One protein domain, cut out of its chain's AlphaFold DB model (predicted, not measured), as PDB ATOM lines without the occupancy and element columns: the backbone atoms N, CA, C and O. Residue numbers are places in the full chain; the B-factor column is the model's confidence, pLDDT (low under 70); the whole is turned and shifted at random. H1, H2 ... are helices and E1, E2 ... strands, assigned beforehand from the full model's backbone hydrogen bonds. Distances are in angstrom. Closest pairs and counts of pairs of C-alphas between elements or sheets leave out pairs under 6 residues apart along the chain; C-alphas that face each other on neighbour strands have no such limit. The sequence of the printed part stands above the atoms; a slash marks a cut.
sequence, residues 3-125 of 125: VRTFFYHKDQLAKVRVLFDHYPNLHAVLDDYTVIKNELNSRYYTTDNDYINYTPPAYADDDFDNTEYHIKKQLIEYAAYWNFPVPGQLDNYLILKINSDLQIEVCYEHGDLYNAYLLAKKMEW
ATOM      1  N   VAL A   3     139.866 111.534 216.695       90.06
ATOM      2  CA  VAL A   3     139.537 110.184 216.229       90.06
ATOM      3  C   VAL A   3     138.637 110.306 215.011       90.06
ATOM      4  O   VAL A   3     137.697 111.096 215.003       90.06
ATOM      5  N   ARG A   4     138.929 109.530 213.965       93.81
ATOM      6  CA  ARG A   4     138.183 109.545 212.703       93.81
ATOM      7  C   ARG A   4     137.625 108.159 212.440       93.81
ATOM      8  O   ARG A   4     138.373 107.184 212.428       93.81
ATOM      9  N   THR A   5     136.325 108.077 212.210       96.19
ATOM     10  CA  THR A   5     135.629 106.836 211.874       96.19
ATOM     11  C   THR A   5     134.905 107.012 210.549       96.19
ATOM     12  O   THR A   5     134.205 108.002 210.340       96.19
ATOM     13  N   PHE A   6     135.063 106.034 209.664       95.88
ATOM     14  CA  PHE A   6     134.456 106.014 208.341       95.88
ATOM     15  C   PHE A   6     133.513 104.817 208.247       95.88
ATOM     16  O   PHE A   6     133.875 103.707 208.636       95.88
ATOM     17  N   PHE A   7     132.312 105.049 207.733       95.75
ATOM     18  CA  PHE A   7     131.284 104.033 207.554       95.75
ATOM     19  C   PHE A   7     131.017 103.869 206.067       95.75
ATOM     20  O   PHE A   7     130.803 104.861 205.367       95.75
ATOM     21  N   TYR A   8     131.003 102.624 205.599       95.19
ATOM     22  CA  TYR A   8     130.845 102.295 204.188       95.19
ATOM     23  C   TYR A   8     129.654 101.364 203.969       95.19
ATOM     24  O   TYR A   8     129.402 100.462 204.767       95.19
ATOM     25  N   HIS A   9     128.952 101.559 202.856       94.81
ATOM     26  CA  HIS A   9     127.947 100.637 202.339       94.81
ATOM     27  C   HIS A   9     128.258 100.345 200.873       94.81
ATOM     28  O   HIS A   9     128.359 101.278 200.083       94.81
ATOM     29  N   LYS A  10     128.423  99.063 200.513       94.00
ATOM     30  CA  LYS A  10     128.792  98.632 199.147       94.00
ATOM     31  C   LYS A  10     130.002  99.403 198.586       94.00
ATOM     32  O   LYS A  10     129.942  99.939 197.488       94.00
ATOM     33  N   ASP A  11     131.064  99.514 199.387       93.38
ATOM     34  CA  ASP A  11     132.301 100.250 199.069       93.38
ATOM     35  C   ASP A  11     132.136 101.764 198.820       93.38
ATOM     36  O   ASP A  11     133.076 102.444 198.409       93.38
ATOM     37  N   GLN A  12     130.967 102.332 199.133       94.25
ATOM     38  CA  GLN A  12     130.699 103.769 199.067       94.25
ATOM     39  C   GLN A  12     130.677 104.378 200.470       94.25
ATOM     40  O   GLN A  12     130.146 103.784 201.410       94.25
ATOM     41  N   LEU A  13     131.265 105.568 200.621       95.06
ATOM     42  CA  LEU A  13     131.320 106.275 201.899       95.06
ATOM     43  C   LEU A  13     129.921 106.771 202.289       95.06
ATOM     44  O   LEU A  13     129.356 107.639 201.628       95.06
ATOM     45  N   ALA A  14     129.387 106.226 203.377       95.94
ATOM     46  CA  ALA A  14     128.055 106.531 203.883       95.94
ATOM     47  C   ALA A  14     128.085 107.593 204.990       95.94
ATOM     48  O   ALA A  14     127.221 108.464 205.036       95.94
ATOM     49  N   LYS A  15     129.080 107.539 205.881       96.69
ATOM     50  CA  LYS A  15     129.218 108.493 206.988       96.69
ATOM     51  C   LYS A  15     130.676 108.691 207.380       96.69
ATOM     52  O   LYS A  15     131.468 107.748 207.371       96.69
ATOM     53  N   VAL A  16     131.009 109.914 207.769       97.44
ATOM     54  CA  VAL A  16     132.277 110.270 208.412       97.44
ATOM     55  C   VAL A  16     131.961 110.835 209.781       97.44
ATOM     56  O   VAL A  16     131.121 111.718 209.894       97.44
ATOM     57  N   ARG A  17     132.653 110.357 210.811       97.12
ATOM     58  CA  ARG A  17     132.583 110.892 212.172       97.12
ATOM     59  C   ARG A  17     133.978 111.309 212.607       97.12
ATOM     60  O   ARG A  17     134.908 110.504 212.538       97.12
ATOM     61  N   VAL A  18     134.116 112.545 213.060       96.06
ATOM     62  CA  VAL A  18     135.340 113.081 213.652       96.06
ATOM     63  C   VAL A  18     135.029 113.508 215.077       96.06
ATOM     64  O   VAL A  18     134.091 114.266 215.302       96.06
ATOM     65  N   LEU A  19     135.809 113.003 216.026       94.62
ATOM     66  CA  LEU A  19     135.734 113.367 217.437       94.62
ATOM     67  C   LEU A  19     136.953 114.195 217.806       94.62
ATOM     68  O   LEU A  19     138.074 113.804 217.471       94.62
ATOM     69  N   PHE A  20     136.735 115.306 218.497       91.12
ATOM     70  CA  PHE A  20     137.782 116.156 219.045       91.12
ATOM     71  C   PHE A  20     137.791 116.027 220.566       91.12
ATOM     72  O   PHE A  20     136.807 116.342 221.237       91.12
ATOM     73  N   ASP A  21     138.916 115.551 221.096       86.00
ATOM     74  CA  ASP A  21     139.131 115.469 222.536       86.00
ATOM     75  C   ASP A  21     139.590 116.822 223.079       86.00
ATOM     76  O   ASP A  21     140.704 117.265 222.770       86.00
ATOM     77  N   HIS A  22     138.774 117.415 223.947       72.50
ATOM     78  CA  HIS A  22     139.093 118.626 224.702       72.50
ATOM     79  C   HIS A  22     139.045 118.315 226.202       72.50
ATOM     80  O   HIS A  22     138.122 118.666 226.930       72.50
ATOM     81  N   TYR A  23     140.053 117.583 226.669       65.50
ATOM     82  CA  TYR A  23     140.200 117.232 228.080       65.50
ATOM     83  C   TYR A  23     140.951 118.342 228.839       65.50
ATOM     84  O   TYR A  23     141.993 118.776 228.339       65.50
ATOM     85  N   PRO A  24     140.555 118.747 230.066       68.25
ATOM     86  CA  PRO A  24     139.281 118.576 230.774       68.25
ATOM     87  C   PRO A  24     138.569 119.930 231.000       68.25
ATOM     88  O   PRO A  24     138.201 120.255 232.125       68.25
ATOM     89  N   ASN A  25     138.456 120.780 229.977       82.56
ATOM     90  CA  ASN A  25     137.947 122.144 230.157       82.56
ATOM     91  C   ASN A  25     136.657 122.358 229.359       82.56
ATOM     92  O   ASN A  25     136.714 122.564 228.148       82.56
ATOM     93  N   LEU A  26     135.511 122.357 230.049       86.38
ATOM     94  CA  LEU A  26     134.204 122.598 229.436       86.38
ATOM     95  C   LEU A  26     134.133 123.960 228.723       86.38
ATOM     96  O   LEU A  26     133.545 124.035 227.651       86.38
ATOM     97  N   HIS A  27     134.772 125.017 229.238       86.38
ATOM     98  CA  HIS A  27     134.804 126.301 228.528       86.38
ATOM     99  C   HIS A  27     135.497 126.171 227.173       86.38
ATOM    100  O   HIS A  27     134.963 126.637 226.175       86.38
ATOM    101  N   ALA A  28     136.628 125.463 227.118       88.44
ATOM    102  CA  ALA A  28     137.322 125.221 225.855       88.44
ATOM    103  C   ALA A  28     136.458 124.405 224.879       88.44
ATOM    104  O   ALA A  28     136.426 124.718 223.695       88.44
ATOM    105  N   VAL A  29     135.709 123.408 225.369       91.12
ATOM    106  CA  VAL A  29     134.755 122.634 224.550       91.12
ATOM    107  C   VAL A  29     133.668 123.543 223.964       91.12
ATOM    108  O   VAL A  29     133.370 123.454 222.775       91.12
ATOM    109  N   LEU A  30     133.062 124.409 224.783       90.88
ATOM    110  CA  LEU A  30     131.987 125.312 224.357       90.88
ATOM    111  C   LEU A  30     132.489 126.390 223.384       90.88
ATOM    112  O   LEU A  30     131.812 126.696 222.394       90.88
ATOM    113  N   ASP A  31     133.681 126.929 223.635       91.75
ATOM    114  CA  ASP A  31     134.341 127.900 222.763       91.75
ATOM    115  C   ASP A  31     134.677 127.263 221.410       91.75
ATOM    116  O   ASP A  31     134.274 127.786 220.368       91.75
ATOM    117  N   ASP A  32     135.323 126.093 221.402       92.50
ATOM    118  CA  ASP A  32     135.678 125.382 220.171       92.50
ATOM    119  C   ASP A  32     134.430 124.923 219.402       92.50
ATOM    120  O   ASP A  32     134.383 125.051 218.176       92.50
ATOM    121  N   TYR A  33     133.374 124.472 220.091       93.50
ATOM    122  CA  TYR A  33     132.080 124.176 219.466       93.50
ATOM    123  C   TYR A  33     131.536 125.408 218.741       93.50
ATOM    124  O   TYR A  33     131.119 125.326 217.583       93.50
ATOM    125  N   THR A  34     131.579 126.568 219.397       92.38
ATOM    126  CA  THR A  34     131.103 127.831 218.829       92.38
ATOM    127  C   THR A  34     131.949 128.259 217.631       92.38
ATOM    128  O   THR A  34     131.395 128.662 216.606       92.38
ATOM    129  N   VAL A  35     133.276 128.130 217.714       92.94
ATOM    130  CA  VAL A  35     134.200 128.430 216.611       92.94
ATOM    131  C   VAL A  35     133.922 127.532 215.407       92.94
ATOM    132  O   VAL A  35     133.725 128.047 214.305       92.94
ATOM    133  N   ILE A  36     133.835 126.214 215.607       92.69
ATOM    134  CA  ILE A  36     133.557 125.252 214.531       92.69
ATOM    135  C   ILE A  36     132.185 125.532 213.917       92.69
ATOM    136  O   ILE A  36     132.064 125.589 212.694       92.69
ATOM    137  N   LYS A  37     131.153 125.767 214.738       92.31
ATOM    138  CA  LYS A  37     129.809 126.115 214.257       92.31
ATOM    139  C   LYS A  37     129.836 127.355 213.366       92.31
ATOM    140  O   LYS A  37     129.258 127.346 212.281       92.31
ATOM    141  N   ASN A  38     130.519 128.410 213.803       91.25
ATOM    142  CA  ASN A  38     130.632 129.656 213.048       91.25
ATOM    143  C   ASN A  38     131.405 129.455 211.739       91.25
ATOM    144  O   ASN A  38     131.003 129.988 210.704       91.25
ATOM    145  N   GLU A  39     132.469 128.651 211.752       91.25
ATOM    146  CA  GLU A  39     133.206 128.307 210.538       91.25
ATOM    147  C   GLU A  39     132.323 127.537 209.545       91.25
ATOM    148  O   GLU A  39     132.289 127.883 208.362       91.25
ATOM    149  N   LEU A  40     131.563 126.544 210.013       90.38
ATOM    150  CA  LEU A  40     130.623 125.793 209.181       90.38
ATOM    151  C   LEU A  40     129.538 126.704 208.593       90.38
ATOM    152  O   LEU A  40     129.350 126.709 207.378       90.38
ATOM    153  N   ASN A  41     128.902 127.542 209.412       89.69
ATOM    154  CA  ASN A  41     127.914 128.520 208.949       89.69
ATOM    155  C   ASN A  41     128.492 129.512 207.930       89.69
ATOM    156  O   ASN A  41     127.788 129.917 207.014       89.69
ATOM    157  N   SER A  42     129.765 129.900 208.055       86.62
ATOM    158  CA  SER A  42     130.393 130.828 207.102       86.62
ATOM    159  C   SER A  42     130.653 130.210 205.724       86.62
ATOM    160  O   SER A  42     130.744 130.933 204.731       86.62
ATOM    161  N   ARG A  43     130.814 128.882 205.660       83.75
ATOM    162  CA  ARG A  43     131.142 128.147 204.428       83.75
ATOM    163  C   ARG A  43     129.916 127.533 203.757       83.75
ATOM    164  O   ARG A  43     129.924 127.358 202.541       83.75
ATOM    165  N   TYR A  44     128.909 127.173 204.541       77.31
ATOM    166  CA  TYR A  44     127.681 126.527 204.086       77.31
ATOM    167  C   TYR A  44     126.481 127.472 204.261       77.31
ATOM    168  O   TYR A  44     126.644 128.681 204.404       77.31
ATOM    169  N   TYR A  45     125.260 126.939 204.204       69.06
ATOM    170  CA  TYR A  45     124.071 127.691 204.604       69.06
ATOM    171  C   TYR A  45     124.076 127.911 206.123       69.06
ATOM    172  O   TYR A  45     124.558 127.058 206.868       69.06
ATOM    173  N   THR A  46     123.512 129.023 206.595       72.81
ATOM    174  CA  THR A  46     123.170 129.164 208.015       72.81
ATOM    175  C   THR A  46     122.161 128.080 208.368       72.81
ATOM    176  O   THR A  46     121.161 127.928 207.666       72.81
ATOM    177  N   THR A  47     122.420 127.308 209.422       66.38
ATOM    178  CA  THR A  47     121.407 126.383 209.930       66.38
ATOM    179  C   THR A  47     120.415 127.112 210.834       66.38
ATOM    180  O   THR A  47     120.813 127.743 211.810       66.38
ATOM    181  N   ASP A  48     119.125 126.986 210.522       62.62
ATOM    182  CA  ASP A  48     118.028 127.375 211.420       62.62
ATOM    183  C   ASP A  48     117.765 126.301 212.502       62.62
ATOM    184  O   ASP A  48     116.969 126.508 213.415       62.62
ATOM    185  N   ASN A  49     118.446 125.149 212.415       68.00
ATOM    186  CA  ASN A  49     118.342 124.001 213.319       68.00
ATOM    187  C   ASN A  49     119.553 123.936 214.269       68.00
ATOM    188  O   ASN A  49     120.218 122.903 214.378       68.00
ATOM    189  N   ASP A  50     119.865 125.055 214.916       76.00
ATOM    190  CA  ASP A  50     120.828 125.146 216.019       76.00
ATOM    191  C   ASP A  50     120.049 125.187 217.330       76.00
ATOM    192  O   ASP A  50     119.229 126.085 217.541       76.00
ATOM    193  N   TYR A  51     120.267 124.205 218.197       79.69
ATOM    194  CA  TYR A  51     119.545 124.129 219.456       79.69
ATOM    195  C   TYR A  51     120.448 123.770 220.627       79.69
ATOM    196  O   TYR A  51     121.384 122.973 220.536       79.69
ATOM    197  N   ILE A  52     120.100 124.381 221.757       83.88
ATOM    198  CA  ILE A  52     120.525 123.953 223.080       83.88
ATOM    199  C   ILE A  52     119.254 123.483 223.781       83.88
ATOM    200  O   ILE A  52     118.446 124.302 224.224       83.88
ATOM    201  N   ASN A  53     119.037 122.170 223.800       84.56
ATOM    202  CA  ASN A  53     117.851 121.588 224.420       84.56
ATOM    203  C   ASN A  53     118.142 121.278 225.883       84.56
ATOM    204  O   ASN A  53     119.120 120.600 226.188       84.56
ATOM    205  N   TYR A  54     117.257 121.733 226.767       85.38
ATOM    206  CA  TYR A  54     117.324 121.481 228.203       85.38
ATOM    207  C   TYR A  54     116.187 120.543 228.605       85.38
ATOM    208  O   TYR A  54     115.020 120.790 228.296       85.38
ATOM    209  N   THR A  55     116.531 119.467 229.302       87.25
ATOM    210  CA  THR A  55     115.586 118.510 229.874       87.25
ATOM    211  C   THR A  55     115.630 118.626 231.396       87.25
ATOM    212  O   THR A  55     116.707 118.454 231.972       87.25
ATOM    213  N   PRO A  56     114.488 118.859 232.076       85.62
ATOM    214  CA  PRO A  56     114.443 118.910 233.532       85.62
ATOM    215  C   PRO A  56     115.128 117.690 234.178       85.62
ATOM    216  O   PRO A  56     114.900 116.561 233.731       85.62
ATOM    217  N   PRO A  57     115.942 117.882 235.231       86.88
ATOM    218  CA  PRO A  57     116.061 119.091 236.052       86.88
ATOM    219  C   PRO A  57     117.035 120.164 235.531       86.88
ATOM    220  O   PRO A  57     117.323 121.082 236.286       86.88
ATOM    221  N   ALA A  58     117.548 120.054 234.301       84.25
ATOM    222  CA  ALA A  58     118.443 121.059 233.733       84.25
ATOM    223  C   ALA A  58     117.676 122.259 233.156       84.25
ATOM    224  O   ALA A  58     116.664 122.080 232.468       84.25
ATOM    225  N   TYR A  59     118.203 123.461 233.375       83.81
ATOM    226  CA  TYR A  59     117.663 124.727 232.879       83.81
ATOM    227  C   TYR A  59     118.777 125.648 232.358       83.81
ATOM    228  O   TYR A  59     119.953 125.470 232.658       83.81
ATOM    229  N   ALA A  60     118.406 126.630 231.532       80.81
ATOM    230  CA  ALA A  60     119.361 127.526 230.870       80.81
ATOM    231  C   ALA A  60     120.089 128.489 231.825       80.81
ATOM    232  O   ALA A  60     121.094 129.085 231.441       80.81
ATOM    233  N   ASP A  61     119.565 128.669 233.035       81.00
ATOM    234  CA  ASP A  61     120.101 129.516 234.098       81.00
ATOM    235  C   ASP A  61     120.831 128.729 235.202       81.00
ATOM    236  O   ASP A  61     121.272 129.338 236.181       81.00
ATOM    237  N   ASP A  62     120.993 127.410 235.044       74.81
ATOM    238  CA  ASP A  62     121.805 126.595 235.950       74.81
ATOM    239  C   ASP A  62     123.267 127.076 235.971       74.81
ATOM    240  O   ASP A  62     123.808 127.575 234.980       74.81
ATOM    241  N   ASP A  63     123.940 126.904 237.112       71.19
ATOM    242  CA  ASP A  63     125.359 127.241 237.223       71.19
ATOM    243  C   ASP A  63     126.262 126.323 236.365       71.19
ATOM    244  O   ASP A  63     125.877 125.270 235.842       71.19
ATOM    245  N   PHE A  64     127.509 126.759 236.184       60.53
ATOM    246  CA  PHE A  64     128.466 126.090 235.305       60.53
ATOM    247  C   PHE A  64     128.812 124.659 235.761       60.53
ATOM    248  O   PHE A  64     128.926 123.760 234.925       60.53
ATOM    249  N   ASP A  65     128.921 124.430 237.073       66.31
ATOM    250  CA  ASP A  65     129.228 123.111 237.639       66.31
ATOM    251  C   ASP A  65     128.072 122.119 237.400       66.31
ATOM    252  O   ASP A  65     128.305 120.934 237.132       66.31
ATOM    253  N   ASN A  66     126.825 122.601 237.391       76.94
ATOM    254  CA  ASN A  66     125.663 121.815 236.982       76.94
ATOM    255  C   ASN A  66     125.631 121.562 235.467       76.94
ATOM    256  O   ASN A  66     125.219 120.484 235.038       76.94
ATOM    257  N   THR A  67     126.131 122.491 234.648       83.62
ATOM    258  CA  THR A  67     126.138 122.358 233.180       83.62
ATOM    259  C   THR A  67     126.963 121.156 232.712       83.62
ATOM    260  O   THR A  67     126.476 120.347 231.919       83.62
ATOM    261  N   GLU A  68     128.186 120.973 233.224       86.88
ATOM    262  CA  GLU A  68     129.023 119.819 232.859       86.88
ATOM    263  C   GLU A  68     128.337 118.491 233.206       86.88
ATOM    264  O   GLU A  68     128.276 117.559 232.393       86.88
ATOM    265  N   TYR A  69     127.798 118.416 234.422       88.25
ATOM    266  CA  TYR A  69     127.066 117.255 234.905       88.25
ATOM    267  C   TYR A  69     125.839 116.965 234.029       88.25
ATOM    268  O   TYR A  69     125.615 115.815 233.639       88.25
ATOM    269  N   HIS A  70     125.075 117.992 233.660       89.31
ATOM    270  CA  HIS A  70     123.882 117.860 232.833       89.31
ATOM    271  C   HIS A  70     124.194 117.437 231.391       89.31
ATOM    272  O   HIS A  70     123.482 116.582 230.863       89.31
ATOM    273  N   ILE A  71     125.284 117.912 230.778       89.06
ATOM    274  CA  ILE A  71     125.736 117.423 229.459       89.06
ATOM    275  C   ILE A  71     126.103 115.935 229.537       89.06
ATOM    276  O   ILE A  71     125.629 115.125 228.737       89.06
ATOM    277  N   LYS A  72     126.887 115.532 230.548       89.12
ATOM    278  CA  LYS A  72     127.265 114.121 230.765       89.12
ATOM    279  C   LYS A  72     126.054 113.209 230.975       89.12
ATOM    280  O   LYS A  72     126.087 112.033 230.616       89.12
ATOM    281  N   LYS A  73     124.975 113.745 231.549       91.25
ATOM    282  CA  LYS A  73     123.691 113.054 231.749       91.25
ATOM    283  C   LYS A  73     122.731 113.157 230.564       91.25
ATOM    284  O   LYS A  73     121.641 112.604 230.664       91.25
ATOM    285  N   GLN A  74     123.129 113.810 229.467       90.38
ATOM    286  CA  GLN A  74     122.281 114.063 228.293       90.38
ATOM    287  C   GLN A  74     121.007 114.856 228.635       90.38
ATOM    288  O   GLN A  74     119.976 114.709 227.988       90.38
ATOM    289  N   LEU A  75     121.077 115.687 229.676       88.94
ATOM    290  CA  LEU A  75     120.016 116.618 230.060       88.94
ATOM    291  C   LEU A  75     120.171 117.970 229.359       88.94
ATOM    292  O   LEU A  75     119.188 118.690 229.222       88.94
ATOM    293  N   ILE A  76     121.382 118.297 228.901       89.62
ATOM    294  CA  ILE A  76     121.644 119.414 227.992       89.62
ATOM    295  C   ILE A  76     122.234 118.847 226.707       89.62
ATOM    296  O   ILE A  76     123.233 118.126 226.742       89.62
ATOM    297  N   GLU A  77     121.627 119.185 225.577       91.06
ATOM    298  CA  GLU A  77     122.094 118.798 224.251       91.06
ATOM    299  C   GLU A  77     122.490 120.041 223.461       91.06
ATOM    300  O   GLU A  77     121.644 120.881 223.168       91.06
ATOM    301  N   TYR A  78     123.771 120.131 223.100       92.69
ATOM    302  CA  TYR A  78     124.282 121.104 222.137       92.69
ATOM    303  C   TYR A  78     124.389 120.421 220.784       92.69
ATOM    304  O   TYR A  78     125.233 119.529 220.629       92.69
ATOM    305  N   ALA A  79     123.569 120.832 219.819       94.12
ATOM    306  CA  ALA A  79     123.647 120.291 218.475       94.12
ATOM    307  C   ALA A  79     123.211 121.293 217.394       94.12
ATOM    308  O   ALA A  79     122.299 122.097 217.581       94.12
ATOM    309  N   ALA A  80     123.866 121.209 216.238       93.75
ATOM    310  CA  ALA A  80     123.582 121.997 215.048       93.75
ATOM    311  C   ALA A  80     123.580 121.095 213.804       93.75
ATOM    312  O   ALA A  80     124.442 120.220 213.657       93.75
ATOM    313  N   TYR A  81     122.610 121.313 212.912       92.25
ATOM    314  CA  TYR A  81     122.339 120.431 211.772       92.25
ATOM    315  C   TYR A  81     122.259 121.213 210.472       92.25
ATOM    316  O   TYR A  81     121.374 122.041 210.304       92.25
ATOM    317  N   TRP A  82     123.095 120.890 209.498       92.44
ATOM    318  CA  TRP A  82     122.976 121.414 208.140       92.44
ATOM    319  C   TRP A  82     122.445 120.314 207.236       92.44
ATOM    320  O   TRP A  82     123.043 119.240 207.177       92.44
ATOM    321  N   ASN A  83     121.343 120.574 206.534       90.50
ATOM    322  CA  ASN A  83     120.822 119.672 205.515       90.50
ATOM    323  C   ASN A  83     121.237 120.158 204.121       90.50
ATOM    324  O   ASN A  83     121.225 121.353 203.822       90.50
ATOM    325  N   PHE A  84     121.602 119.216 203.261       87.50
ATOM    326  CA  PHE A  84     121.993 119.473 201.883       87.50
ATOM    327  C   PHE A  84     121.093 118.645 200.970       87.50
ATOM    328  O   PHE A  84     121.250 117.418 200.916       87.50
ATOM    329  N   PRO A  85     120.166 119.296 200.248       87.62
ATOM    330  CA  PRO A  85     119.322 118.615 199.286       87.62
ATOM    331  C   PRO A  85     120.173 117.936 198.217       87.62
ATOM    332  O   PRO A  85     121.078 118.545 197.640       87.62
ATOM    333  N   VAL A  86     119.865 116.676 197.927       85.12
ATOM    334  CA  VAL A  86     120.519 115.904 196.868       85.12
ATOM    335  C   VAL A  86     119.486 115.194 195.997       85.12
ATOM    336  O   VAL A  86     118.364 114.960 196.446       85.12
ATOM    337  N   PRO A  87     119.829 114.832 194.745       75.50
ATOM    338  CA  PRO A  87     118.992 113.951 193.940       75.50
ATOM    339  C   PRO A  87     118.898 112.575 194.621       75.50
ATOM    340  O   PRO A  87     119.817 111.765 194.520       75.50
ATOM    341  N   GLY A  88     117.815 112.335 195.357       78.38
ATOM    342  CA  GLY A  88     117.644 111.171 196.227       78.38
ATOM    343  C   GLY A  88     116.341 111.246 197.021       78.38
ATOM    344  O   GLY A  88     115.522 112.138 196.784       78.38
ATOM    345  N   GLN A  89     116.127 110.297 197.933       84.62
ATOM    346  CA  GLN A  89     114.974 110.344 198.847       84.62
ATOM    347  C   GLN A  89     115.293 111.089 200.142       84.62
ATOM    348  O   GLN A  89     114.397 111.698 200.725       84.62
ATOM    349  N   LEU A  90     116.546 111.024 200.590       89.81
ATOM    350  CA  LEU A  90     116.999 111.608 201.843       89.81
ATOM    351  C   LEU A  90     118.122 112.617 201.605       89.81
ATOM    352  O   LEU A  90     119.104 112.322 200.919       89.81
ATOM    353  N   ASP A  91     117.990 113.779 202.243       91.62
ATOM    354  CA  ASP A  91     119.022 114.811 202.281       91.62
ATOM    355  C   ASP A  91     120.316 114.292 202.918       91.62
ATOM    356  O   ASP A  91     120.313 113.400 203.775       91.62
ATOM    357  N   ASN A  92     121.438 114.894 202.531       92.44
ATOM    358  CA  ASN A  92     122.687 114.717 203.258       92.44
ATOM    359  C   ASN A  92     122.706 115.640 204.473       92.44
ATOM    360  O   ASN A  92     122.150 116.737 204.433       92.44
ATOM    361  N   TYR A  93     123.403 115.228 205.527       92.94
ATOM    362  CA  TYR A  93     123.498 115.999 206.758       92.94
ATOM    363  C   TYR A  93     124.947 116.234 207.152       92.94
ATOM    364  O   TYR A  93     125.792 115.347 207.051       92.94
ATOM    365  N   LEU A  94     125.221 117.428 207.656       94.12
ATOM    366  CA  LEU A  94     126.359 117.695 208.519       94.12
ATOM    367  C   LEU A  94     125.808 117.986 209.912       94.12
ATOM    368  O   LEU A  94     124.857 118.748 210.059       94.12
ATOM    369  N   ILE A  95     126.383 117.357 210.922       94.81
ATOM    370  CA  ILE A  95     125.933 117.414 212.308       94.81
ATOM    371  C   ILE A  95     127.137 117.809 213.148       94.81
ATOM    372  O   ILE A  95     128.192 117.181 213.049       94.81
ATOM    373  N   LEU A  96     126.977 118.828 213.978       95.75
ATOM    374  CA  LEU A  96     127.932 119.213 215.008       95.75
ATOM    375  C   LEU A  96     127.241 119.045 216.357       95.75
ATOM    376  O   LEU A  96     126.142 119.557 216.526       95.75
ATOM    377  N   LYS A  97     127.860 118.355 217.315       95.44
ATOM    378  CA  LYS A  97     127.306 118.228 218.670       95.44
ATOM    379  C   LYS A  97     128.373 118.049 219.738       95.44
ATOM    380  O   LYS A  97     129.486 117.627 219.432       95.44
ATOM    381  N   ILE A  98     128.009 118.301 220.990       94.44
ATOM    382  CA  ILE A  98     128.796 117.896 222.162       94.44
ATOM    383  C   ILE A  98     128.192 116.600 222.707       94.44
ATOM    384  O   ILE A  98     126.986 116.526 222.940       94.44
ATOM    385  N   ASN A  99     129.006 115.556 222.867       92.44
ATOM    386  CA  ASN A  99     128.540 114.271 223.392       92.44
ATOM    387  C   ASN A  99     128.642 114.193 224.931       92.44
ATOM    388  O   ASN A  99     129.193 115.076 225.587       92.44
ATOM    389  N   SER A 100     128.139 113.102 225.515       90.94
ATOM    390  CA  SER A 100     128.164 112.873 226.970       90.94
ATOM    391  C   SER A 100     129.567 112.704 227.560       90.94
ATOM    392  O   SER A 100     129.715 112.736 228.775       90.94
ATOM    393  N   ASP A 101     130.592 112.537 226.726       91.00
ATOM    394  CA  ASP A 101     131.995 112.466 227.141       91.00
ATOM    395  C   ASP A 101     132.700 113.832 227.025       91.00
ATOM    396  O   ASP A 101     133.918 113.911 227.173       91.00
ATOM    397  N   LEU A 102     131.941 114.913 226.780       90.25
ATOM    398  CA  LEU A 102     132.427 116.278 226.527       90.25
ATOM    399  C   LEU A 102     133.350 116.393 225.307       90.25
ATOM    400  O   LEU A 102     134.219 117.260 225.244       90.25
ATOM    401  N   GLN A 103     133.169 115.522 224.319       92.94
ATOM    402  CA  GLN A 103     133.872 115.618 223.046       92.94
ATOM    403  C   GLN A 103     133.001 116.349 222.035       92.94
ATOM    404  O   GLN A 103     131.780 116.161 221.987       92.94
ATOM    405  N   ILE A 104     133.648 117.124 221.169       94.62
ATOM    406  CA  ILE A 104     132.984 117.700 220.004       94.62
ATOM    407  C   ILE A 104     132.948 116.630 218.916       94.62
ATOM    408  O   ILE A 104     133.979 116.078 218.530       94.62
ATOM    409  N   GLU A 105     131.758 116.343 218.408       95.75
ATOM    410  CA  GLU A 105     131.527 115.431 217.299       95.75
ATOM    411  C   GLU A 105     131.090 116.213 216.064       95.75
ATOM    412  O   GLU A 105     130.065 116.889 216.086       95.75
ATOM    413  N   VAL A 106     131.844 116.063 214.975       95.62
ATOM    414  CA  VAL A 106     131.446 116.500 213.634       95.62
ATOM    415  C   VAL A 106     131.161 115.264 212.798       95.62
ATOM    416  O   VAL A 106     132.014 114.384 212.650       95.62
ATOM    417  N   CYS A 107     129.964 115.190 212.239       96.38
ATOM    418  CA  CYS A 107     129.501 114.045 211.484       96.38
ATOM    419  C   CYS A 107     128.915 114.474 210.144       96.38
ATOM    420  O   CYS A 107     127.987 115.270 210.111       96.38
ATOM    421  N   TYR A 108     129.418 113.908 209.052       95.50
ATOM    422  CA  TYR A 108     128.773 113.989 207.744       95.50
ATOM    423  C   TYR A 108     128.061 112.672 207.446       95.50
ATOM    424  O   TYR A 108     128.669 111.606 207.574       95.50
ATOM    425  N   GLU A 109     126.811 112.744 207.011       95.56
ATOM    426  CA  GLU A 109     125.981 111.602 206.643       95.56
ATOM    427  C   GLU A 109     125.455 111.781 205.221       95.56
ATOM    428  O   GLU A 109     124.801 112.774 204.899       95.56
ATOM    429  N   HIS A 110     125.718 110.796 204.365       95.19
ATOM    430  CA  HIS A 110     125.047 110.689 203.082       95.19
ATOM    431  C   HIS A 110     123.687 110.022 203.306       95.19
ATOM    432  O   HIS A 110     123.653 108.839 203.640       95.19
ATOM    433  N   GLY A 111     122.581 110.738 203.084       93.38
ATOM    434  CA  GLY A 111     121.235 110.331 203.513       93.38
ATOM    435  C   GLY A 111     120.852 108.919 203.072       93.38
ATOM    436  O   GLY A 111     120.705 108.013 203.895       93.38
ATOM    437  N   ASP A 112     120.766 108.705 201.759       93.62
ATOM    438  CA  ASP A 112     120.347 107.414 201.199       93.62
ATOM    439  C   ASP A 112     121.323 106.267 201.532       93.62
ATOM    440  O   ASP A 112     120.900 105.178 201.935       93.62
ATOM    441  N   LEU A 113     122.638 106.496 201.412       94.38
ATOM    442  CA  LEU A 113     123.655 105.468 201.675       94.38
ATOM    443  C   LEU A 113     123.736 105.086 203.154       94.38
ATOM    444  O   LEU A 113     123.878 103.905 203.477       94.38
ATOM    445  N   TYR A 114     123.648 106.060 204.057       94.56
ATOM    446  CA  TYR A 114     123.690 105.798 205.488       94.56
ATOM    447  C   TYR A 114     122.401 105.135 205.970       94.56
ATOM    448  O   TYR A 114     122.460 104.192 206.757       94.56
ATOM    449  N   ASN A 115     121.244 105.509 205.422       93.62
ATOM    450  CA  ASN A 115     120.005 104.781 205.681       93.62
ATOM    451  C   ASN A 115     120.096 103.315 205.213       93.62
ATOM    452  O   ASN A 115     119.756 102.401 205.966       93.62
ATOM    453  N   ALA A 116     120.637 103.061 204.017       94.06
ATOM    454  CA  ALA A 116     120.870 101.701 203.525       94.06
ATOM    455  C   ALA A 116     121.853 100.909 204.412       94.06
ATOM    456  O   ALA A 116     121.624  99.728 204.688       94.06
ATOM    457  N   TYR A 117     122.909 101.560 204.913       94.50
ATOM    458  CA  TYR A 117     123.826 100.986 205.902       94.50
ATOM    459  C   TYR A 117     123.096 100.559 207.185       94.50
ATOM    460  O   TYR A 117     123.267  99.429 207.646       94.50
ATOM    461  N   LEU A 118     122.259 101.437 207.749       93.38
ATOM    462  CA  LEU A 118     121.508 101.165 208.979       93.38
ATOM    463  C   LEU A 118     120.512 100.014 208.805       93.38
ATOM    464  O   LEU A 118     120.394  99.167 209.691       93.38
ATOM    465  N   LEU A 119     119.813  99.963 207.669       93.62
ATOM    466  CA  LEU A 119     118.883  98.877 207.354       93.62
ATOM    467  C   LEU A 119     119.607  97.532 207.241       93.62
ATOM    468  O   LEU A 119     119.160  96.561 207.845       93.62
ATOM    469  N   ALA A 120     120.749  97.485 206.549       91.00
ATOM    470  CA  ALA A 120     121.560  96.271 206.460       91.00
ATOM    471  C   ALA A 120     122.017  95.788 207.848       91.00
ATOM    472  O   ALA A 120     121.898  94.606 208.154       91.00
ATOM    473  N   LYS A 121     122.452  96.708 208.722       89.00
ATOM    474  CA  LYS A 121     122.878  96.374 210.090       89.00
ATOM    475  C   LYS A 121     121.753  95.836 210.971       89.00
ATOM    476  O   LYS A 121     122.003  94.939 211.765       89.00
ATOM    477  N   LYS A 122     120.524  96.337 210.824       85.88
ATOM    478  CA  LYS A 122     119.358  95.827 211.568       85.88
ATOM    479  C   LYS A 122     118.961  94.406 211.173       85.88
ATOM    480  O   LYS A 122     118.352  93.728 211.981       85.88
ATOM    481  N   MET A 123     119.270  93.973 209.950       71.44
ATOM    482  CA  MET A 123     118.979  92.610 209.487       71.44
ATOM    483  C   MET A 123     120.030  91.584 209.938       71.44
ATOM    484  O   MET A 123     119.804  90.387 209.794       71.44
ATOM    485  N   GLU A 124     121.179  92.036 210.454       70.12
ATOM    486  CA  GLU A 124     122.241  91.175 210.998       70.12
ATOM    487  C   GLU A 124     121.999  90.778 212.471       70.12
ATOM    488  O   GLU A 124     122.756  89.967 213.006       70.12
ATOM    489  N   TRP A 125     120.992  91.368 213.124       49.00
ATOM    490  CA  TRP A 125     120.658  91.213 214.546       49.00
ATOM    491  C   TRP A 125     119.305  90.518 214.698       49.00
ATOM    492  O   TRP A 125     119.158  89.753 215.676       49.00
TER     493      TRP A 125
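Overview. This is residues 3 to 125 of the 125 residues of an uncharacterized protein of Chryseobacterium sp (UniProt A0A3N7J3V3). A twisted sheet of six strands has the long helix H1 running along one face, over E5 and E4, and the shorter helix H3 crossing the other face, over E2 and E1. This makes three layers, helices on both faces of a sheet, while the small helix H2 only grazes the sheet near the first residues of E4. The 123 printed residues have three named helices and six named strands, in the order E1 E2 H1 E3 H2 E4 E5 E6 H3; the sheet runs E1, E2, E6, E5, E4, E3, all antiparallel, and the class is mixed. The whole is only just compact, close to loose, with a radius of gyration of the C-alphas of 16.1 A and spans of 47 by 38 by 27 A.

Along the chain. Find C-alpha 3 at (139.537, 110.184, 216.229); from there E1 runs 20.5 A to residue 9. E2, residues 12 to 20, comes back over 24.6 A. Next look for H1, residues 26 to 43, which covers 25.8 A from C-alpha 26 at (134.204, 122.598, 229.436). E3 is residues 50 to 54 and H2 is residues 64 to 72. E4, residues 76 to 84, is 26.1 A long; E5 is residues 92 to 98, 20.1 A, and E6 is residues 104 to 109, 16.3 A. H3, residues 111 to 122, runs 16.7 A to C-alpha 122 at (119.358, 95.827, 211.568).

Arrangement. Begin at edge strand E1, in a hairpin with E2: N 5 and O 17 are 2.8 A apart, within hydrogen-bond range. Beside E2 is E6, with N 18 and O 106 at 2.8 A. E4, E5 and E6 form a meander, each strand the antiparallel neighbour of the one before; look at N 95 and O 107, 2.8 A, and N 82 and O 94, 2.8 A. E3 is the other edge strand, with N 77 and O 53 at 2.9 A. H1 has a height over the sheet of 8.9 A and stands at 7 degrees to E5 on the local plane; their closest C-alphas, of Lys 37 and Leu 96, are 7.2 A apart. H3, on the opposite face, has a height of 8.8 A and runs across the strands, at 79 degrees to E2 on the local plane; the closest C-alphas, of Ala 14 and Tyr 114, are 4.7 A apart. H2 grazes the sheet with residues 67 to 72, and the C-alphas of His 70 and Ile 76 are its closest to E4, at 5.6 A. H1 and H3 are apart. Every O i to N i+4 pair is within hydrogen-bond range in H1 and H3, and 4 of 5 in H2.

Size, cuts and confidence. The two C-alphas farthest apart, of Lys 10 and Asp 63, are 47.7 A apart. The printed part has no cut, and no link is long. Mean pLDDT of the printed part is 87.6; look for values under 70 at residues 23 to 24, 45, 47 to 49, 64 to 65 and 125.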